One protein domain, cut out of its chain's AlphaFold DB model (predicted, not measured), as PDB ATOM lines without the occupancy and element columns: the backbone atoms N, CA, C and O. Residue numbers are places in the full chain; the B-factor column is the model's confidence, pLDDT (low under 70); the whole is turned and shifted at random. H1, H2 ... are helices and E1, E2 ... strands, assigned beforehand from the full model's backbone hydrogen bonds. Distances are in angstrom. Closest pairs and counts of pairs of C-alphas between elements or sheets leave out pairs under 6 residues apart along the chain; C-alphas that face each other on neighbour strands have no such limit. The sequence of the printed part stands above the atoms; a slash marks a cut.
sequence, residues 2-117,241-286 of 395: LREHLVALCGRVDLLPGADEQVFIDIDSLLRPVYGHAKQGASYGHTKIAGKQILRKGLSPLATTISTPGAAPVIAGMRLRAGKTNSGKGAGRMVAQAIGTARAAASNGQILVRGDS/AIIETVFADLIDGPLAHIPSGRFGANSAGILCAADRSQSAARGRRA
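What this domain is: This is residues 2 to 117 and 241 to 286 of the 395 residues of the protein "Tnp_DDE_dom domain-containing protein" of Mycolicibacterium fluoranthenivorans (UniProt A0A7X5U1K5). A strongly twisted sheet of four strands makes the core, with H2 over one face, H3 over the other, and the long H4 running along its edge strand E5 with H1 beside H4. At one end of the longest axis a hairpin, E2 and E3, makes a second, small sheet. The 162 printed residues include four named helices and six named strands, in the order H1 E1 E2 E3 E4 E5 H2 E6 H3 H4; the large sheet runs E5 E4 E1 E6 and is mixed, the small one is antiparallel. The class is mixed, helices and strands; the whole is compact, with a radius of gyration of the C-alphas of 15.8 A, and spans 47 by 29 by 27 A.

Where its parts are: Find C-alpha 2 at (33.140, 235.420, 134.250), where H1, residues 2 to 10, begins. E1, residues 22 to 29, runs 23.5 A from C-alpha 22 at (47.169, 221.500, 125.128). Next come E2, residues 43 to 49, and E3, residues 52 to 59, which bends by 63 degrees at residue 56. E4, residues 62 to 68, measures 20.6 A, and E5, residues 71 to 79, 23.1 A. H2, residues 91 to 105, is 20.6 A long, and E6 holds residues 110 to 115. Past the cut, look for H3, residues 241 to 252, then H4, residues 263 to 286, 36.3 A long and ending at (37.468, 216.069, 146.898).

How they stand to each other: Start at the large sheet: E1 and E6 are parallel, with N 25 and O 112 2.9 A apart, within hydrogen-bond range. E4 is antiparallel to E1, N 65 to O 26 2.9 A, and forms a hairpin with E5, N 64 to O 77 2.9 A. E5, H2 and E6 form a split strand-helix-strand unit, two strands running the same way with E4 and E1 between them, and its crossover is right-handed. H2 and H3 are on opposite faces; C-alphas 76 and 98 are the closest of E5 and H2, 5.7 A. H3 has a height over the sheet of 8.5 A. H4 lies over E5, along the strands, at 6 degrees on the local plane. H1 only grazes the sheet with residues 2 to 7 and touches H4, closest C-alphas 2 and 275, 6.5 A. In the E2 and E3 hairpin, N 47 and O 54 are 2.9 A apart. Every O i to N i+4 pair is within range in H1 and H2, 6 of 8 in H3 and 15 of 20 in H4.

The domain as a whole: The C-alphas of Glu 21 and His 37, the two farthest apart, are 49.0 A apart. Residues 118 to 240 are not printed, and C-alphas 117 and 241 are 12.8 A apart across the cut. The links H1 to E1, E1 to E2 and E5 to H2 are long. Mean pLDDT of the printed part is 87.9; residues 51, 107 and 277 to 286 are under 70.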
ATOM      1  N   LEU A   2      32.878 236.880 134.372       83.69
ATOM      2  CA  LEU A   2      33.140 235.420 134.250       83.69
ATOM      3  C   LEU A   2      34.589 235.070 133.838       83.69
ATOM      4  O   LEU A   2      35.225 234.216 134.444       83.69
ATOM      5  N   ARG A   3      35.148 235.790 132.854       86.81
ATOM      6  CA  ARG A   3      36.560 235.654 132.447       86.81
ATOM      7  C   ARG A   3      37.534 235.944 133.589       86.81
ATOM      8  O   ARG A   3      38.444 235.163 133.819       86.81
ATOM      9  N   GLU A   4      37.374 237.088 134.250       87.88
ATOM     10  CA  GLU A   4      38.267 237.514 135.337       87.88
ATOM     11  C   GLU A   4      38.188 236.535 136.505       87.88
ATOM     12  O   GLU A   4      39.216 236.191 137.074       87.88
ATOM     13  N   HIS A   5      36.985 236.039 136.813       87.56
ATOM     14  CA  HIS A   5      36.784 235.028 137.841       87.56
ATOM     15  C   HIS A   5      37.518 233.730 137.502       87.56
ATOM     16  O   HIS A   5      38.286 233.249 138.330       87.56
ATOM     17  N   LEU A   6      37.355 233.204 136.282       88.19
ATOM     18  CA  LEU A   6      38.026 231.974 135.859       88.19
ATOM     19  C   LEU A   6      39.557 232.117 135.875       88.19
ATOM     20  O   LEU A   6      40.242 231.242 136.398       88.19
ATOM     21  N   VAL A   7      40.098 233.225 135.360       89.81
ATOM     22  CA  VAL A   7      41.549 233.489 135.387       89.81
ATOM     23  C   VAL A   7      42.057 233.567 136.827       89.81
ATOM     24  O   VAL A   7      43.033 232.913 137.183       89.81
ATOM     25  N   ALA A   8      41.360 234.310 137.688       89.94
ATOM     26  CA  ALA A   8      41.733 234.435 139.091       89.94
ATOM     27  C   ALA A   8      41.558 233.119 139.874       89.94
ATOM     28  O   ALA A   8      42.220 232.921 140.893       89.94
ATOM     29  N   LEU A   9      40.663 232.229 139.436       86.88
ATOM     30  CA  LEU A   9      40.491 230.895 140.004       86.88
ATOM     31  C   LEU A   9      41.654 229.979 139.602       86.88
ATOM     32  O   LEU A   9      42.225 229.337 140.477       86.88
ATOM     33  N   CYS A  10      42.061 229.987 138.330       86.94
ATOM     34  CA  CYS A  10      43.221 229.224 137.850       86.94
ATOM     35  C   CYS A  10      44.527 229.654 138.543       86.94
ATOM     36  O   CYS A  10      45.375 228.822 138.826       86.94
ATOM     37  N   GLY A  11      44.665 230.935 138.912       86.62
ATOM     38  CA  GLY A  11      45.810 231.412 139.700       86.62
ATOM     39  C   GLY A  11      45.832 230.951 141.169       86.62
ATOM     40  O   GLY A  11      46.811 231.198 141.866       86.62
ATOM     41  N   ARG A  12      44.757 230.326 141.669       88.62
ATOM     42  CA  ARG A  12      44.636 229.862 143.069       88.62
ATOM     43  C   ARG A  12      44.533 228.349 143.201       88.62
ATOM     44  O   ARG A  12      44.821 227.817 144.268       88.62
ATOM     45  N   VAL A  13      44.051 227.674 142.164       85.06
ATOM     46  CA  VAL A  13      43.886 226.223 142.123       85.06
ATOM     47  C   VAL A  13      44.294 225.703 140.755       85.06
ATOM     48  O   VAL A  13      43.997 226.330 139.741       85.06
ATOM     49  N   ASP A  14      44.903 224.521 140.734       84.56
ATOM     50  CA  ASP A  14      45.231 223.815 139.496       84.56
ATOM     51  C   ASP A  14      43.958 223.238 138.848       84.56
ATOM     52  O   ASP A  14      43.582 222.075 139.024       84.56
ATOM     53  N   LEU A  15      43.207 224.126 138.191       86.62
ATOM     54  CA  LEU A  15      41.921 223.828 137.562       86.62
ATOM     55  C   LEU A  15      42.088 223.205 136.173       86.62
ATOM     56  O   LEU A  15      41.201 222.485 135.715       86.62
ATOM     57  N   LEU A  16      43.207 223.499 135.513       88.50
ATOM     58  CA  LEU A  16      43.509 223.111 134.139       88.50
ATOM     59  C   LEU A  16      44.919 222.491 134.050       88.50
ATOM     60  O   LEU A  16      45.768 223.027 133.339       88.50
ATOM     61  N   PRO A  17      45.187 221.367 134.742       88.75
ATOM     62  CA  PRO A  17      46.468 220.675 134.617       88.75
ATOM     63  C   PRO A  17      46.760 220.320 133.153       88.75
ATOM     64  O   PRO A  17      45.874 219.830 132.443       88.75
ATOM     65  N   GLY A  18      47.994 220.555 132.705       88.75
ATOM     66  CA  GLY A  18      48.441 220.292 131.329       88.75
ATOM     67  C   GLY A  18      48.017 221.347 130.299       88.75
ATOM     68  O   GLY A  18      48.152 221.125 129.096       88.75
ATOM     69  N   ALA A  19      47.498 222.497 130.736       90.19
ATOM     70  CA  ALA A  19      47.112 223.579 129.830       90.19
ATOM     71  C   ALA A  19      48.309 224.292 129.170       90.19
ATOM     72  O   ALA A  19      48.138 225.034 128.204       90.19
ATOM     73  N   ASP A  20      49.514 224.056 129.674       88.25
ATOM     74  CA  ASP A  20      50.794 224.484 129.110       88.25
ATOM     75  C   ASP A  20      51.162 223.681 127.852       88.25
ATOM     76  O   ASP A  20      51.915 224.180 127.020       88.25
ATOM     77  N   GLU A  21      50.581 222.488 127.681       91.50
ATOM     78  CA  GLU A  21      50.745 221.642 126.497       91.50
ATOM     79  C   GLU A  21      49.573 221.830 125.528       91.50
ATOM     80  O   GLU A  21      49.753 222.278 124.394       91.50
ATOM     81  N   GLN A  22      48.350 221.536 125.984       93.69
ATOM     82  CA  GLN A  22      47.169 221.500 125.128       93.69
ATOM     83  C   GLN A  22      45.914 221.973 125.858       93.69
ATOM     84  O   GLN A  22      45.545 221.491 126.930       93.69
ATOM     85  N   VAL A  23      45.180 222.859 125.190       96.06
ATOM     86  CA  VAL A  23      43.884 223.364 125.627       96.06
ATOM     87  C   VAL A  23      42.843 223.117 124.544       96.06
ATOM     88  O   VAL A  23      43.066 223.392 123.363       96.06
ATOM     89  N   PHE A  24      41.670 222.646 124.952       97.56
ATOM     90  CA  PHE A  24      40.498 222.536 124.095       97.56
ATOM     91  C   PHE A  24      39.479 223.606 124.457       97.56
ATOM     92  O   PHE A  24      39.162 223.808 125.631       97.56
ATOM     93  N   ILE A  25      38.943 224.268 123.435       98.06
ATOM     94  CA  ILE A  25      37.809 225.177 123.566       98.06
ATOM     95  C   ILE A  25      36.643 224.597 122.787       98.06
ATOM     96  O   ILE A  25      36.691 224.549 121.561       98.06
ATOM     97  N   ASP A  26      35.574 224.227 123.478       98.44
ATOM     98  CA  ASP A  26      34.339 223.787 122.836       98.44
ATOM     99  C   ASP A  26      33.337 224.932 122.816       98.44
ATOM    100  O   ASP A  26      33.157 225.624 123.820       98.44
ATOM    101  N   ILE A  27      32.688 225.151 121.673       98.25
ATOM    102  CA  ILE A  27      31.586 226.104 121.538       98.25
ATOM    103  C   ILE A  27      30.318 225.375 121.128       98.25
ATOM    104  O   ILE A  27      30.300 224.680 120.117       98.25
ATOM    105  N   ASP A  28      29.249 225.585 121.888       96.69
ATOM    106  CA  ASP A  28      27.937 225.073 121.525       96.69
ATOM    107  C   ASP A  28      26.806 225.933 122.112       96.69
ATOM    108  O   ASP A  28      27.017 226.839 122.927       96.69
ATOM    109  N   SER A  29      25.582 225.712 121.645       94.56
ATOM    110  CA  SER A  29      24.386 226.390 122.109       94.56
ATOM    111  C   SER A  29      23.205 225.450 122.149       94.56
ATOM    112  O   SER A  29      23.001 224.656 121.239       94.56
ATOM    113  N   LEU A  30      22.326 225.684 123.110       91.06
ATOM    114  CA  LEU A  30      21.043 225.006 123.197       91.06
ATOM    115  C   LEU A  30      19.893 225.996 123.020       91.06
ATOM    116  O   LEU A  30      20.060 227.220 123.064       91.06
ATOM    117  N   LEU A  31      18.693 225.454 122.843       91.69
ATOM    118  CA  LEU A  31      17.448 226.186 123.023       91.69
ATOM    119  C   LEU A  31      16.849 225.743 124.353       91.69
ATOM    120  O   LEU A  31      16.419 224.599 124.470       91.69
ATOM    121  N   ARG A  32      16.802 226.635 125.347       93.06
ATOM    122  CA  ARG A  32      16.166 226.372 126.635       93.06
ATOM    123  C   ARG A  32      14.692 226.774 126.563       93.06
ATOM    124  O   ARG A  32      14.391 227.964 126.436       93.06
ATOM    125  N   PRO A  33      13.772 225.807 126.654       91.56
ATOM    126  CA  PRO A  33      12.344 226.042 126.747       91.56
ATOM    127  C   PRO A  33      11.975 226.997 127.863       91.56
ATOM    128  O   PRO A  33      12.503 226.909 128.971       91.56
ATOM    129  N   VAL A  34      11.005 227.855 127.582       91.56
ATOM    130  CA  VAL A  34      10.410 228.700 128.606       91.56
ATOM    131  C   VAL A  34       8.903 228.767 128.451       91.56
ATOM    132  O   VAL A  34       8.372 228.669 127.345       91.56
ATOM    133  N   TYR A  35       8.232 228.983 129.574       84.38
ATOM    134  CA  TYR A  35       6.781 229.020 129.671       84.38
ATOM    135  C   TYR A  35       6.316 230.440 130.028       84.38
ATOM    136  O   TYR A  35       7.068 231.219 130.624       84.38
ATOM    137  N   GLY A  36       5.099 230.788 129.610       80.06
ATOM    138  CA  GLY A  36       4.507 232.114 129.801       80.06
ATOM    139  C   GLY A  36       4.659 233.061 128.602       80.06
ATOM    140  O   GLY A  36       5.617 233.008 127.818       80.06
ATOM    141  N   HIS A  37       3.678 233.951 128.437       79.12
ATOM    142  CA  HIS A  37       3.611 234.875 127.299       79.12
ATOM    143  C   HIS A  37       4.583 236.051 127.437       79.12
ATOM    144  O   HIS A  37       5.262 236.378 126.467       79.12
ATOM    145  N   ALA A  38       4.744 236.591 128.648       86.19
ATOM    146  CA  ALA A  38       5.483 237.826 128.927       86.19
ATOM    147  C   ALA A  38       7.022 237.697 128.972       86.19
ATOM    148  O   ALA A  38       7.713 238.654 129.321       86.19
ATOM    149  N   LYS A  39       7.598 236.526 128.659       92.06
ATOM    150  CA  LYS A  39       9.048 236.326 128.786       92.06
ATOM    151  C   LYS A  39       9.808 236.997 127.640       92.06
ATOM    152  O   LYS A  39       9.748 236.554 126.494       92.06
ATOM    153  N   GLN A  40      10.542 238.059 127.958       92.81
ATOM    154  CA  GLN A  40      11.276 238.861 126.982       92.81
ATOM    155  C   GLN A  40      12.363 238.047 126.269       92.81
ATOM    156  O   GLN A  40      13.079 237.255 126.884       92.81
ATOM    157  N   GLY A  41      12.489 238.253 124.956       90.44
ATOM    158  CA  GLY A  41      13.444 237.539 124.099       90.44
ATOM    159  C   GLY A  41      13.080 236.076 123.819       90.44
ATOM    160  O   GLY A  41      13.707 235.453 122.961       90.44
ATOM    161  N   ALA A  42      12.067 235.522 124.493       92.81
ATOM    162  CA  ALA A  42      11.597 234.180 124.216       92.81
ATOM    163  C   ALA A  42      10.888 234.145 122.863       92.81
ATOM    164  O   ALA A  42       9.932 234.882 122.622       92.81
ATOM    165  N   SER A  43      11.331 233.264 121.981       92.50
ATOM    166  CA  SER A  43      10.729 233.104 120.661       92.50
ATOM    167  C   SER A  43      10.902 231.674 120.178       92.50
ATOM    168  O   SER A  43      11.697 230.920 120.743       92.50
ATOM    169  N   TYR A  44      10.162 231.300 119.138       89.88
ATOM    170  CA  TYR A  44      10.288 229.978 118.542       89.88
ATOM    171  C   TYR A  44      11.657 229.827 117.880       89.88
ATOM    172  O   TYR A  44      12.032 230.615 117.012       89.88
ATOM    173  N   GLY A  45      12.408 228.841 118.354       85.50
ATOM    174  CA  GLY A  45      13.666 228.386 117.780       85.50
ATOM    175  C   GLY A  45      13.579 226.903 117.455       85.50
ATOM    176  O   GLY A  45      12.696 226.200 117.956       85.50
ATOM    177  N   HIS A  46      14.493 226.424 116.618       83.12
ATOM    178  CA  HIS A  46      14.587 225.002 116.322       83.12
ATOM    179  C   HIS A  46      15.278 224.261 117.466       83.12
ATOM    180  O   HIS A  46      16.311 224.693 117.969       83.12
ATOM    181  N   THR A  47      14.710 223.125 117.848       81.88
ATOM    182  CA  THR A  47      15.334 222.137 118.729       81.88
ATOM    183  C   THR A  47      15.115 220.754 118.139       81.88
ATOM    184  O   THR A  47      14.170 220.547 117.375       81.88
ATOM    185  N   LYS A  48      15.973 219.798 118.487       75.94
ATOM    186  CA  LYS A  48      15.770 218.392 118.137       75.94
ATOM    187  C   LYS A  48      15.221 217.644 119.346       75.94
ATOM    188  O   LYS A  48      15.744 217.797 120.442       75.94
ATOM    189  N   ILE A  49      14.167 216.860 119.146       73.50
ATOM    190  CA  ILE A  49      13.660 215.889 120.124       73.50
ATOM    191  C   ILE A  49      13.512 214.563 119.387       73.50
ATOM    192  O   ILE A  49      12.881 214.527 118.332       73.50
ATOM    193  N   ALA A  50      14.137 213.500 119.904       72.75
ATOM    194  CA  ALA A  50      14.163 212.178 119.265       72.75
ATOM    195  C   ALA A  50      14.535 212.242 117.763       72.75
ATOM    196  O   ALA A  50      13.879 211.655 116.907       72.75
ATOM    197  N   GLY A  51      15.540 213.057 117.421       67.44
ATOM    198  CA  GLY A  51      16.004 213.247 116.040       67.44
ATOM    199  C   GLY A  51      15.111 214.118 115.143       67.44
ATOM    200  O   GLY A  51      15.541 214.483 114.050       67.44
ATOM    201  N   LYS A  52      13.915 214.521 115.593       77.69
ATOM    202  CA  LYS A  52      12.991 215.371 114.829       77.69
ATOM    203  C   LYS A  52      13.192 216.843 115.171       77.69
ATOM    204  O   LYS A  52      13.233 217.220 116.342       77.69
ATOM    205  N   GLN A  53      13.304 217.682 114.143       81.56
ATOM    206  CA  GLN A  53      13.394 219.129 114.307       81.56
ATOM    207  C   GLN A  53      12.003 219.698 114.586       81.56
ATOM    208  O   GLN A  53      11.104 219.592 113.757       81.56
ATOM    209  N   ILE A  54      11.839 220.323 115.746       86.94
ATOM    210  CA  ILE A  54      10.597 220.978 116.155       86.94
ATOM    211  C   ILE A  54      10.864 222.442 116.496       86.94
ATOM    212  O   ILE A  54      11.981 222.823 116.858       86.94
ATOM    213  N   LEU A  55       9.831 223.272 116.388       88.12
ATOM    214  CA  LEU A  55       9.870 224.642 116.886       88.12
ATOM    215  C   LEU A  55       9.409 224.667 118.339       88.12
ATOM    216  O   LEU A  55       8.324 224.192 118.665       88.12
ATOM    217  N   ARG A  56      10.214 225.265 119.216       89.81
ATOM    218  CA  ARG A  56       9.860 225.442 120.626       89.81
ATOM    219  C   ARG A  56      10.109 226.876 121.053       89.81
ATOM    220  O   ARG A  56      11.106 227.484 120.668       89.81
ATOM    221  N   LYS A  57       9.200 227.435 121.852       91.75
ATOM    222  CA  LYS A  57       9.416 228.749 122.458       91.75
ATOM    223  C   LYS A  57      10.499 228.619 123.527       91.75
ATOM    224  O   LYS A  57      10.366 227.835 124.467       91.75
ATOM    225  N   GLY A  58      11.571 229.384 123.375       93.81
ATOM    226  CA  GLY A  58      12.712 229.298 124.272       93.81
ATOM    227  C   GLY A  58      13.616 230.515 124.210       93.81
ATOM    228  O   GLY A  58      13.376 231.462 123.461       93.81
ATOM    229  N   LEU A  59      14.670 230.465 125.009       94.62
ATOM    230  CA  LEU A  59      15.843 231.330 124.921       94.62
ATOM    231  C   LEU A  59      17.031 230.476 124.482       94.62
ATOM    232  O   LEU A  59      17.027 229.274 124.713       94.62
ATOM    233  N   SER A  60      18.043 231.067 123.852       94.19
ATOM    234  CA  SER A  60      19.190 230.311 123.335       94.19
ATOM    235  C   SER A  60      20.498 230.711 124.021       94.19
ATOM    236  O   SER A  60      21.184 231.624 123.545       94.19
ATOM    237  N   PRO A  61      20.848 230.075 125.154       95.06
ATOM    238  CA  PRO A  61      22.189 230.147 125.718       95.06
ATOM    239  C   PRO A  61      23.238 229.642 124.719       95.06
ATOM    240  O   PRO A  61      23.089 228.573 124.135       95.06
ATOM    241  N   LEU A  62      24.294 230.428 124.541       96.06
ATOM    242  CA  LEU A  62      25.541 230.060 123.873       96.06
ATOM    243  C   LEU A  62      26.614 229.934 124.951       96.06
ATOM    244  O   LEU A  62      26.713 230.839 125.784       96.06
ATOM    245  N   ALA A  63      27.405 228.867 124.927       96.44
ATOM    246  CA  ALA A  63      28.473 228.619 125.884       96.44
ATOM    247  C   ALA A  63      29.788 228.283 125.176       96.44
ATOM    248  O   ALA A  63      29.806 227.760 124.064       96.44
ATOM    249  N   THR A  64      30.884 228.635 125.835       97.44
ATOM    250  CA  THR A  64      32.227 228.170 125.503       97.44
ATOM    251  C   THR A  64      32.842 227.582 126.750       97.44
ATOM    252  O   THR A  64      32.803 228.233 127.801       97.44
ATOM    253  N   THR A  65      33.441 226.410 126.631       96.44
ATOM    254  CA  THR A  65      34.190 225.767 127.710       96.44
ATOM    255  C   THR A  65      35.681 225.758 127.397       96.44
ATOM    256  O   THR A  65      36.082 225.933 126.250       96.44
ATOM    257  N   ILE A  66      36.498 225.601 128.434       95.31
ATOM    258  CA  ILE A  66      37.929 225.314 128.358       95.31
ATOM    259  C   ILE A  66      38.152 223.974 129.059       95.31
ATOM    260  O   ILE A  66      37.590 223.746 130.128       95.31
ATOM    261  N   SER A  67      38.948 223.093 128.468       94.31
ATOM    262  CA  SER A  67      39.396 221.836 129.080       94.31
ATOM    263  C   SER A  67      40.819 221.501 128.635       94.31
ATOM    264  O   SER A  67      41.356 222.134 127.725       94.31
ATOM    265  N   THR A  68      41.420 220.503 129.269       93.81
ATOM    266  CA  THR A  68      42.697 219.895 128.870       93.81
ATOM    267  C   THR A  68      42.492 218.379 128.783       93.81
ATOM    268  O   THR A  68      41.454 217.892 129.244       93.81
ATOM    269  N   PRO A  69      43.448 217.595 128.251       89.62
ATOM    270  CA  PRO A  69      43.342 216.134 128.282       89.62
ATOM    271  C   PRO A  69      43.110 215.552 129.692       89.62
ATOM    272  O   PRO A  69      42.464 214.516 129.835       89.62
ATOM    273  N   GLY A  70      43.615 216.225 130.734       83.94
ATOM    274  CA  GLY A  70      43.521 215.794 132.133       83.94
ATOM    275  C   GLY A  70      42.436 216.484 132.970       83.94
ATOM    276  O   GLY A  70      42.273 216.138 134.145       83.94
ATOM    277  N   ALA A  71      41.698 217.454 132.416       86.75
ATOM    278  CA  ALA A  71      40.779 218.304 133.174       86.75
ATOM    279  C   ALA A  71      39.353 218.302 132.608       86.75
ATOM    280  O   ALA A  71      39.129 218.378 131.402       86.75
ATOM    281  N   ALA A  72      38.370 218.278 133.512       88.75
ATOM    282  CA  ALA A  72      36.968 218.461 133.153       88.75
ATOM    283  C   ALA A  72      36.722 219.878 132.590       88.75
ATOM    284  O   ALA A  72      37.407 220.823 132.989       88.75
ATOM    285  N   PRO A  73      35.732 220.058 131.700       92.56
ATOM    286  CA  PRO A  73      35.446 221.355 131.105       92.56
ATOM    287  C   PRO A  73      34.949 222.374 132.132       92.56
ATOM    288  O   PRO A  73      34.055 222.104 132.935       92.56
ATOM    289  N   VAL A  74      35.483 223.589 132.038       92.62
ATOM    290  CA  VAL A  74      35.057 224.765 132.804       92.62
ATOM    291  C   VAL A  74      34.490 225.820 131.868       92.62
ATOM    292  O   VAL A  74      34.949 225.982 130.740       92.62
ATOM    293  N   ILE A  75      33.461 226.546 132.302       94.25
ATOM    294  CA  ILE A  75      32.766 227.507 131.439       94.25
ATOM    295  C   ILE A  75      33.596 228.792 131.326       94.25
ATOM    296  O   ILE A  75      33.681 229.576 132.265       94.25
ATOM    297  N   ALA A  76      34.159 229.045 130.147       94.00
ATOM    298  CA  ALA A  76      34.940 230.246 129.847       94.00
ATOM    299  C   ALA A  76      34.073 231.457 129.478       94.00
ATOM    300  O   ALA A  76      34.497 232.610 129.581       94.00
ATOM    301  N   GLY A  77      32.859 231.195 128.996       94.50
ATOM    302  CA  GLY A  77      31.947 232.216 128.509       94.50
ATOM    303  C   GLY A  77      30.531 231.680 128.381       94.50
ATOM    304  O   GLY A  77      30.336 230.563 127.913       94.50
ATOM    305  N   MET A  78      29.536 232.496 128.733       94.62
ATOM    306  CA  MET A  78      28.136 232.192 128.448       94.62
ATOM    307  C   MET A  78      27.371 233.452 128.052       94.62
ATOM    308  O   MET A  78      27.640 234.542 128.556       94.62
ATOM    309  N   ARG A  79      26.437 233.328 127.109       94.25
ATOM    310  CA  ARG A  79      25.615 234.443 126.629       94.25
ATOM    311  C   ARG A  79      24.195 233.990 126.371       94.25
ATOM    312  O   ARG A  79      23.968 233.031 125.640       94.25
ATOM    313  N   LEU A  80      23.236 234.736 126.904       95.00
ATOM    314  CA  LEU A  80      21.831 234.507 126.619       95.00
ATOM    315  C   LEU A  80      21.482 235.184 125.300       95.00
ATOM    316  O   LEU A  80      21.922 236.301 125.021       95.00
ATOM    317  N   ARG A  81      20.676 234.513 124.482       95.31
ATOM    318  CA  ARG A  81      20.178 235.054 123.217       95.31
ATOM    319  C   ARG A  81      18.684 234.796 123.101       95.31
ATOM    320  O   ARG A  81      18.135 233.922 123.773       95.31
ATOM    321  N   ALA A  82      18.026 235.550 122.225       92.81
ATOM    322  CA  ALA A  82      16.630 235.288 121.888       92.81
ATOM    323  C   ALA A  82      16.480 233.897 121.249       92.81
ATOM    324  O   ALA A  82      17.386 233.466 120.536       92.81
ATOM    325  N   GLY A  83      15.349 233.215 121.441       89.31
ATOM    326  CA  GLY A  83      15.172 231.824 120.984       89.31
ATOM    327  C   GLY A  83      15.326 231.606 119.477       89.31
ATOM    328  O   GLY A  83      15.827 230.579 119.047       89.31
ATOM    329  N   LYS A  84      14.974 232.609 118.666       91.44
ATOM    330  CA  LYS A  84      15.077 232.585 117.194       91.44
ATOM    331  C   LYS A  84      16.489 232.882 116.689       91.44
ATOM    332  O   LYS A  84      16.709 233.045 115.491       91.44
ATOM    333  N   THR A  85      17.439 233.079 117.601       91.38
ATOM    334  CA  THR A  85      18.807 233.437 117.244       91.38
ATOM    335  C   THR A  85      19.506 232.234 116.638       91.38
ATOM    336  O   THR A  85      19.616 231.196 117.278       91.38
ATOM    337  N   ASN A  86      20.030 232.400 115.426       89.50
ATOM    338  CA  ASN A  86      20.880 231.397 114.797       89.50
ATOM    339  C   ASN A  86      22.109 231.085 115.676       89.50
ATOM    340  O   ASN A  86      22.762 232.014 116.164       89.50
ATOM    341  N   SER A  87      22.445 229.802 115.831       88.50
ATOM    342  CA  SER A  87      23.533 229.316 116.689       88.50
ATOM    343  C   SER A  87      24.892 229.962 116.390       88.50
ATOM    344  O   SER A  87      25.602 230.340 117.322       88.50
ATOM    345  N   GLY A  88      25.205 230.257 115.125       90.19
ATOM    346  CA  GLY A  88      26.444 230.940 114.739       90.19
ATOM    347  C   GLY A  88      26.484 232.442 115.079       90.19
ATOM    348  O   GLY A  88      27.543 233.079 115.007       90.19
ATOM    349  N   LYS A  89      25.357 233.063 115.463       92.81
ATOM    350  CA  LYS A  89      25.312 234.500 115.784       92.81
ATOM    351  C   LYS A  89      26.106 234.785 117.057       92.81
ATOM    352  O   LYS A  89      25.736 234.369 118.155       92.81
ATOM    353  N   GLY A  90      27.168 235.573 116.896       94.00
ATOM    354  CA  GLY A  90      28.061 235.988 117.981       94.00
ATOM    355  C   GLY A  90      29.205 235.014 118.273       94.00
ATOM    356  O   GLY A  90      30.067 235.366 119.077       94.00
ATOM    357  N   ALA A  91      29.259 233.864 117.588       96.31
ATOM    358  CA  ALA A  91      30.229 232.798 117.836       96.31
ATOM    359  C   ALA A  91      31.684 233.264 117.700       96.31
ATOM    360  O   ALA A  91      32.453 233.109 118.636       96.31
ATOM    361  N   GLY A  92      32.055 233.942 116.605       97.25
ATOM    362  CA  GLY A  92      33.442 234.400 116.410       97.25
ATOM    363  C   GLY A  92      33.955 235.324 117.525       97.25
ATOM    364  O   GLY A  92      35.081 235.174 117.985       97.25
ATOM    365  N   ARG A  93      33.111 236.238 118.038       96.88
ATOM    366  CA  ARG A  93      33.483 237.091 119.185       96.88
ATOM    367  C   ARG A  93      33.598 236.279 120.475       96.88
ATOM    368  O   ARG A  93      34.426 236.604 121.315       96.88
ATOM    369  N   MET A  94      32.737 235.282 120.652       96.88
ATOM    370  CA  MET A  94      32.743 234.420 121.829       96.88
ATOM    371  C   MET A  94      33.979 233.514 121.859       96.88
ATOM    372  O   MET A  94      34.656 233.468 122.876       96.88
ATOM    373  N   VAL A  95      34.343 232.921 120.720       98.25
ATOM    374  CA  VAL A  95      35.587 232.161 120.544       98.25
ATOM    375  C   VAL A  95      36.811 233.037 120.792       98.25
ATOM    376  O   VAL A  95      37.669 232.660 121.577       98.25
ATOM    377  N   ALA A  96      36.875 234.243 120.214       97.88
ATOM    378  CA  ALA A  96      37.997 235.155 120.460       97.88
ATOM    379  C   ALA A  96      38.166 235.492 121.953       97.88
ATOM    380  O   ALA A  96      39.284 235.557 122.458       97.88
ATOM    381  N   GLN A  97      37.056 235.677 122.678       96.62
ATOM    382  CA  GLN A  97      37.098 235.883 124.125       96.62
ATOM    383  C   GLN A  97      37.545 234.629 124.875       96.62
ATOM    384  O   GLN A  97      38.372 234.754 125.767       96.62
ATOM    385  N   ALA A  98      37.041 233.449 124.507       96.62
ATOM    386  CA  ALA A  98      37.440 232.187 125.123       96.62
ATOM    387  C   ALA A  98      38.935 231.902 124.922       96.62
ATOM    388  O   ALA A  98      39.602 231.535 125.880       96.62
ATOM    389  N   ILE A  99      39.486 232.171 123.731       97.12
ATOM    390  CA  ILE A  99      40.930 232.065 123.464       97.12
ATOM    391  C   ILE A  99      41.713 233.034 124.360       97.12
ATOM    392  O   ILE A  99      42.690 232.641 124.987       97.12
ATOM    393  N   GLY A 100      41.266 234.288 124.480       95.75
ATOM    394  CA  GLY A 100      41.896 235.264 125.374       95.75
ATOM    395  C   GLY A 100      41.772 234.919 126.865       95.75
ATOM    396  O   GLY A 100      42.613 235.332 127.661       95.75
ATOM    397  N   THR A 101      40.732 234.184 127.261       94.50
ATOM    398  CA  THR A 101      40.596 233.619 128.611       94.50
ATOM    399  C   THR A 101      41.553 232.449 128.803       94.50
ATOM    400  O   THR A 101      42.274 232.443 129.790       94.50
ATOM    401  N   ALA A 102      41.612 231.515 127.849       93.75
ATOM    402  CA  ALA A 102      42.525 230.377 127.879       93.75
ATOM    403  C   ALA A 102      43.978 230.841 127.984       93.75
ATOM    404  O   ALA A 102      44.654 230.432 128.910       93.75
ATOM    405  N   ARG A 103      44.417 231.789 127.148       94.00
ATOM    406  CA  ARG A 103      45.774 232.364 127.209       94.00
ATOM    407  C   ARG A 103      46.096 233.049 128.536       94.00
ATOM    408  O   ARG A 103      47.241 233.040 128.966       94.00
ATOM    409  N   ALA A 104      45.104 233.670 129.169       91.69
ATOM    410  CA  ALA A 104      45.292 234.312 130.467       91.69
ATOM    411  C   ALA A 104      45.303 233.303 131.630       91.69
ATOM    412  O   ALA A 104      45.910 233.578 132.656       91.69
ATOM    413  N   ALA A 105      44.622 232.164 131.478       84.75
ATOM    414  CA  ALA A 105      44.588 231.085 132.461       84.75
ATOM    415  C   ALA A 105      45.733 230.069 132.279       84.75
ATOM    416  O   ALA A 105      46.119 229.418 133.241       84.75
ATOM    417  N   ALA A 106      46.252 229.941 131.057       73.38
ATOM    418  CA  ALA A 106      47.269 228.995 130.626       73.38
ATOM    419  C   ALA A 106      48.037 229.585 129.435       73.38
ATOM    420  O   ALA A 106      47.522 229.687 128.316       73.38
ATOM    421  N   SER A 107      49.260 230.048 129.679       67.00
ATOM    422  CA  SER A 107      49.949 230.949 128.753       67.00
ATOM    423  C   SER A 107      50.416 230.268 127.461       67.00
ATOM    424  O   SER A 107      50.303 230.863 126.384       67.00
ATOM    425  N   ASN A 108      50.870 229.011 127.530       79.50
ATOM    426  CA  ASN A 108      51.758 228.467 126.494       79.50
ATOM    427  C   ASN A 108      51.179 227.327 125.643       79.50
ATOM    428  O   ASN A 108      51.677 227.117 124.539       79.50
ATOM    429  N   GLY A 109      50.103 226.658 126.067       86.00
ATOM    430  CA  GLY A 109      49.593 225.488 125.346       86.00
ATOM    431  C   GLY A 109      49.052 225.781 123.953       86.00
ATOM    432  O   GLY A 109      48.603 226.893 123.631       86.00
ATOM    433  N   GLN A 110      49.059 224.757 123.105       94.31
ATOM    434  CA  GLN A 110      48.353 224.794 121.835       94.31
ATOM    435  C   GLN A 110      46.844 224.822 122.106       94.31
ATOM    436  O   GLN A 110      46.321 224.057 122.910       94.31
ATOM    437  N   ILE A 111      46.125 225.741 121.459       97.69
ATOM    438  CA  ILE A 111      44.676 225.886 121.637       97.69
ATOM    439  C   ILE A 111      43.980 225.302 120.416       97.69
ATOM    440  O   ILE A 111      44.178 225.803 119.308       97.69
ATOM    441  N   LEU A 112      43.113 224.313 120.632       98.38
ATOM    442  CA  LEU A 112      42.239 223.743 119.611       98.38
ATOM    443  C   LEU A 112      40.778 224.109 119.890       98.38
ATOM    444  O   LEU A 112      40.197 223.702 120.895       98.38
ATOM    445  N   VAL A 113      40.166 224.861 118.975       98.75
ATOM    446  CA  VAL A 113      38.740 225.209 119.035       98.75
ATOM    447  C   VAL A 113      37.910 224.163 118.295       98.75
ATOM    448  O   VAL A 113      38.111 223.959 117.099       98.75
ATOM    449  N   ARG A 114      36.933 223.551 118.966       98.69
ATOM    450  CA  ARG A 114      36.026 222.556 118.386       98.69
ATOM    451  C   ARG A 114      34.580 223.030 118.406       98.69
ATOM    452  O   ARG A 114      34.166 223.789 119.284       98.69
ATOM    453  N   GLY A 115      33.816 222.589 117.418       97.88
ATOM    454  CA  GLY A 115      32.425 222.986 117.272       97.88
ATOM    455  C   GLY A 115      31.697 222.194 116.199       97.88
ATOM    456  O   GLY A 115      32.291 221.735 115.218       97.88
ATOM    457  N   ASP A 116      30.389 222.075 116.381       95.81
ATOM    458  CA  ASP A 116      29.498 221.464 115.408       95.81
ATOM    459  C   ASP A 116      29.305 222.329 114.139       95.81
ATOM    460  O   ASP A 116      29.946 223.363 113.908       95.81
ATOM    461  N   SER A 117      28.373 221.897 113.288       94.50
ATOM    462  CA  SER A 117      28.140 222.500 111.976       94.50
ATOM    463  C   SER A 117      27.600 223.932 112.017       94.50
ATOM    464  O   SER A 117      27.723 224.661 111.032       94.50
ATOM    465  N   ALA A 241      31.733 216.576 122.088       92.75
ATOM    466  CA  ALA A 241      30.516 216.194 122.807       92.75
ATOM    467  C   ALA A 241      30.618 216.349 124.340       92.75
ATOM    468  O   ALA A 241      29.598 216.389 125.021       92.75
ATOM    469  N   ILE A 242      31.819 216.510 124.912       92.06
ATOM    470  CA  ILE A 242      31.999 216.804 126.340       92.06
ATOM    471  C   ILE A 242      31.255 218.078 126.795       92.06
ATOM    472  O   ILE A 242      30.845 218.177 127.953       92.06
ATOM    473  N   ILE A 243      31.026 219.044 125.895       94.44
ATOM    474  CA  ILE A 243      30.231 220.242 126.201       94.44
ATOM    475  C   ILE A 243      28.760 219.915 126.479       94.44
ATOM    476  O   ILE A 243      28.111 220.614 127.259       94.44
ATOM    477  N   GLU A 244      28.236 218.825 125.917       91.81
ATOM    478  CA  GLU A 244      26.865 218.381 126.166       91.81
ATOM    479  C   GLU A 244      26.684 217.969 127.630       91.81
ATOM    480  O   GLU A 244      25.643 218.252 128.218       91.81
ATOM    481  N   THR A 245      27.719 217.408 128.270       90.38
ATOM    482  CA  THR A 245      27.704 217.118 129.714       90.38
ATOM    483  C   THR A 245      27.607 218.396 130.548       90.38
ATOM    484  O   THR A 245      26.859 218.440 131.523       90.38
ATOM    485  N   VAL A 246      28.297 219.469 130.143       93.19
ATOM    486  CA  VAL A 246      28.170 220.783 130.800       93.19
ATOM    487  C   VAL A 246      26.756 221.326 130.640       93.19
ATOM    488  O   VAL A 246      26.188 221.875 131.582       93.19
ATOM    489  N   PHE A 247      26.157 221.159 129.461       92.12
ATOM    490  CA  PHE A 247      24.772 221.551 129.251       92.12
ATOM    491  C   PHE A 247      23.772 220.700 130.024       92.12
ATOM    492  O   PHE A 247      22.806 221.274 130.519       92.12
ATOM    493  N   ALA A 248      23.999 219.398 130.184       91.31
ATOM    494  CA  ALA A 248      23.182 218.545 131.039       91.31
ATOM    495  C   ALA A 248      23.208 219.046 132.492       91.31
ATOM    496  O   ALA A 248      22.157 219.372 133.036       91.31
ATOM    497  N   ASP A 249      24.399 219.269 133.063       90.56
ATOM    498  CA  ASP A 249      24.562 219.833 134.414       90.56
ATOM    499  C   ASP A 249      23.869 221.204 134.556       90.56
ATOM    500  O   ASP A 249      23.235 221.508 135.571       90.56
ATOM    501  N   LEU A 250      23.972 222.059 133.533       91.69
ATOM    502  CA  LEU A 250      23.289 223.348 133.526       91.69
ATOM    503  C   LEU A 250      21.767 223.181 133.461       91.69
ATOM    504  O   LEU A 250      21.067 223.891 134.176       91.69
ATOM    505  N   ILE A 251      21.250 222.284 132.620       90.88
ATOM    506  CA  ILE A 251      19.813 222.016 132.470       90.88
ATOM    507  C   ILE A 251      19.226 221.431 133.756       90.88
ATOM    508  O   ILE A 251      18.147 221.866 134.147       90.88
ATOM    509  N   ASP A 252      19.925 220.506 134.408       89.38
ATOM    510  CA  ASP A 252      19.455 219.842 135.628       89.38
ATOM    511  C   ASP A 252      19.593 220.734 136.869       89.38
ATOM    512  O   ASP A 252      18.907 220.535 137.870       89.38
ATOM    513  N   GLY A 253      20.451 221.754 136.802       88.50
ATOM    514  CA  GLY A 253      20.629 222.737 137.861       88.50
ATOM    515  C   GLY A 253      20.127 224.132 137.471       88.50
ATOM    516  O   GLY A 253      18.923 224.390 137.410       88.50
ATOM    517  N   PRO A 254      21.030 225.101 137.257       88.12
ATOM    518  CA  PRO A 254      20.675 226.519 137.225       88.12
ATOM    519  C   PRO A 254      19.861 226.972 136.000       88.12
ATOM    520  O   PRO A 254      19.294 228.064 136.021       88.12
ATOM    521  N   LEU A 255      19.804 226.176 134.931       90.81
ATOM    522  CA  LEU A 255      18.949 226.399 133.764       90.81
ATOM    523  C   LEU A 255      17.694 225.518 133.777       90.81
ATOM    524  O   LEU A 255      16.920 225.595 132.816       90.81
ATOM    525  N   ALA A 256      17.425 224.759 134.849       89.62
ATOM    526  CA  ALA A 256      16.173 224.015 135.018       89.62
ATOM    527  C   ALA A 256      14.966 224.934 134.823       89.62
ATOM    528  O   ALA A 256      14.015 224.594 134.120       89.62
ATOM    529  N   HIS A 257      15.068 226.176 135.292       85.88
ATOM    530  CA  HIS A 257      14.142 227.240 134.944       85.88
ATOM    531  C   HIS A 257      14.904 228.520 134.626       85.88
ATOM    532  O   HIS A 257      15.911 228.836 135.246       85.88
ATOM    533  N   ILE A 258      14.395 229.292 133.666       89.62
ATOM    534  CA  ILE A 258      14.843 230.669 133.458       89.62
ATOM    535  C   ILE A 258      13.873 231.556 134.245       89.62
ATOM    536  O   ILE A 258      12.731 231.697 133.798       89.62
ATOM    537  N   PRO A 259      14.255 232.111 135.407       86.88
ATOM    538  CA  PRO A 259      13.289 232.534 136.422       86.88
ATOM    539  C   PRO A 259      12.602 233.871 136.114       86.88
ATOM    540  O   PRO A 259      11.423 234.035 136.403       86.88
ATOM    541  N   SER A 260      13.273 234.822 135.459       90.75
ATOM    542  CA  SER A 260      12.725 236.173 135.267       90.75
ATOM    543  C   SER A 260      11.916 236.317 133.975       90.75
ATOM    544  O   SER A 260      12.182 235.656 132.966       90.75
ATOM    545  N   GLY A 261      10.936 237.223 133.966       92.88
ATOM    546  CA  GLY A 261      10.314 237.720 132.733       92.88
ATOM    547  C   GLY A 261      11.234 238.650 131.929       92.88
ATOM    548  O   GLY A 261      11.060 238.786 130.720       92.88
ATOM    549  N   ARG A 262      12.244 239.255 132.576       94.44
ATOM    550  CA  ARG A 262      13.145 240.247 131.970       94.44
ATOM    551  C   ARG A 262      14.388 239.596 131.369       94.44
ATOM    552  O   ARG A 262      15.085 238.831 132.036       94.44
ATOM    553  N   PHE A 263      14.726 239.959 130.132       93.88
ATOM    554  CA  PHE A 263      15.868 239.369 129.421       93.88
ATOM    555  C   PHE A 263      17.211 239.686 130.096       93.88
ATOM    556  O   PHE A 263      18.055 238.802 130.230       93.88
ATOM    557  N   GLY A 264      17.394 240.924 130.570       95.12
ATOM    558  CA  GLY A 264      18.619 241.348 131.257       95.12
ATOM    559  C   GLY A 264      18.870 240.580 132.557       95.12
ATOM    560  O   GLY A 264      19.974 240.090 132.770       95.12
ATOM    561  N   ALA A 265      17.830 240.378 133.373       94.12
ATOM    562  CA  ALA A 265      17.931 239.613 134.617       94.12
ATOM    563  C   ALA A 265      18.302 238.146 134.356       94.12
ATOM    564  O   ALA A 265      19.180 237.600 135.016       94.12
ATOM    565  N   ASN A 266      17.698 237.523 133.340       94.06
ATOM    566  CA  ASN A 266      18.075 236.169 132.935       94.06
ATOM    567  C   ASN A 266      19.502 236.113 132.379       94.06
ATOM    568  O   ASN A 266      20.224 235.165 132.658       94.06
ATOM    569  N   SER A 267      19.923 237.131 131.624       93.38
ATOM    570  CA  SER A 267      21.286 237.219 131.088       93.38
ATOM    571  C   SER A 267      22.328 237.297 132.204       93.38
ATOM    572  O   SER A 267      23.354 236.635 132.115       93.38
ATOM    573  N   ALA A 268      22.055 238.056 133.268       93.00
ATOM    574  CA  ALA A 268      22.901 238.079 134.458       93.00
ATOM    575  C   ALA A 268      22.846 236.743 135.219       93.00
ATOM    576  O   ALA A 268      23.882 236.191 135.575       93.00
ATOM    577  N   GLY A 269      21.648 236.175 135.398       91.50
ATOM    578  CA  GLY A 269      21.451 234.913 136.113       91.50
ATOM    579  C   GLY A 269      22.227 233.744 135.506       91.50
ATOM    580  O   GLY A 269      22.828 232.963 136.241       91.50
ATOM    581  N   ILE A 270      22.290 233.653 134.173       92.75
ATOM    582  CA  ILE A 270      23.080 232.610 133.514       92.75
ATOM    583  C   ILE A 270      24.598 232.787 133.722       92.75
ATOM    584  O   ILE A 270      25.327 231.801 133.750       92.75
ATOM    585  N   LEU A 271      25.096 234.014 133.899       91.50
ATOM    586  CA  LEU A 271      26.513 234.246 134.195       91.50
ATOM    587  C   LEU A 271      26.836 233.793 135.623       91.50
ATOM    588  O   LEU A 271      27.782 233.037 135.816       91.50
ATOM    589  N   CYS A 272      25.979 234.138 136.589       88.38
ATOM    590  CA  CYS A 272      26.112 233.659 137.968       88.38
ATOM    591  C   CYS A 272      26.035 232.126 138.059       88.38
ATOM    592  O   CYS A 272      26.716 231.507 138.875       88.38
ATOM    593  N   ALA A 273      25.196 231.501 137.228       86.50
ATOM    594  CA  ALA A 273      25.120 230.051 137.111       86.50
ATOM    595  C   ALA A 273      26.456 229.442 136.667       86.50
ATOM    596  O   ALA A 273      26.931 228.497 137.292       86.50
ATOM    597  N   ALA A 274      27.078 230.019 135.635       86.56
ATOM    598  CA  ALA A 274      28.366 229.560 135.130       86.56
ATOM    599  C   ALA A 274      29.483 229.660 136.184       86.56
ATOM    600  O   ALA A 274      30.285 228.732 136.294       86.56
ATOM    601  N   ASP A 275      29.520 230.733 136.984       78.69
ATOM    602  CA  ASP A 275      30.486 230.894 138.085       78.69
ATOM    603  C   ASP A 275      30.299 229.821 139.178       78.69
ATOM    604  O   ASP A 275      31.257 229.194 139.639       78.69
ATOM    605  N   ARG A 276      29.049 229.534 139.574       71.12
ATOM    606  CA  ARG A 276      28.762 228.511 140.598       71.12
ATOM    607  C   ARG A 276      29.086 227.095 140.134       71.12
ATOM    608  O   ARG A 276      29.598 226.308 140.930       71.12
ATOM    609  N   SER A 277      28.828 226.768 138.867       69.50
ATOM    610  CA  SER A 277      29.154 225.450 138.306       69.50
ATOM    611  C   SER A 277      30.655 225.141 138.391       69.50
ATOM    612  O   SER A 277      31.031 224.009 138.689       69.50
ATOM    613  N   GLN A 278      31.515 226.154 138.237       66.88
ATOM    614  CA  GLN A 278      32.968 226.012 138.404       66.88
ATOM    615  C   GLN A 278      33.354 225.703 139.861       66.88
ATOM    616  O   GLN A 278      34.220 224.869 140.120       66.88
ATOM    617  N   SER A 279      32.657 226.306 140.828       54.91
ATOM    618  CA  SER A 279      32.868 226.047 142.259       54.91
ATOM    619  C   SER A 279      32.390 224.657 142.702       54.91
ATOM    620  O   SER A 279      32.939 224.099 143.648       54.91
ATOM    621  N   ALA A 280      31.403 224.055 142.026       53.12
ATOM    622  CA  ALA A 280      30.925 222.699 142.321       53.12
ATOM    623  C   ALA A 280      31.856 221.596 141.775       53.12
ATOM    624  O   ALA A 280      31.983 220.537 142.399       53.12
ATOM    625  N   ALA A 281      32.568 221.847 140.668       51.28
ATOM    626  CA  ALA A 281      33.609 220.946 140.154       51.28
ATOM    627  C   ALA A 281      34.714 220.679 141.205       51.28
ATOM    628  O   ALA A 281      35.213 219.557 141.316       51.28
ATOM    629  N   ARG A 282      34.986 221.666 142.075       46.69
ATOM    630  CA  ARG A 282      35.845 221.553 143.273       46.69
ATOM    631  C   ARG A 282      35.399 220.440 144.231       46.69
ATOM    632  O   ARG A 282      36.231 219.717 144.773       46.69
ATOM    633  N   GLY A 283      34.089 220.288 144.442       37.34
ATOM    634  CA  GLY A 283      33.522 219.350 145.416       37.34
ATOM    635  C   GLY A 283      33.500 217.896 144.941       37.34
ATOM    636  O   GLY A 283      33.602 216.982 145.760       37.34
ATOM    637  N   ARG A 284      33.414 217.665 143.623       46.47
ATOM    638  CA  ARG A 284      33.408 216.304 143.056       46.47
ATOM    639  C   ARG A 284      34.802 215.664 143.051       46.47
ATOM    640  O   ARG A 284      34.897 214.450 143.212       46.47
ATOM    641  N   ARG A 285      35.880 216.458 142.950       42.12
ATOM    642  CA  ARG A 285      37.269 215.959 143.044       42.12
ATOM    643  C   ARG A 285      37.654 215.580 144.481       42.12
ATOM    644  O   ARG A 285      38.288 214.554 144.682       42.12
ATOM    645  N   ALA A 286      37.187 216.334 145.480       33.25
ATOM    646  CA  ALA A 286      37.468 216.069 146.898       33.25
ATOM    647  C   ALA A 286      36.660 214.901 147.512       33.25
ATOM    648  O   ALA A 286      36.970 214.460 148.616       33.25
TER     649      ALA A 286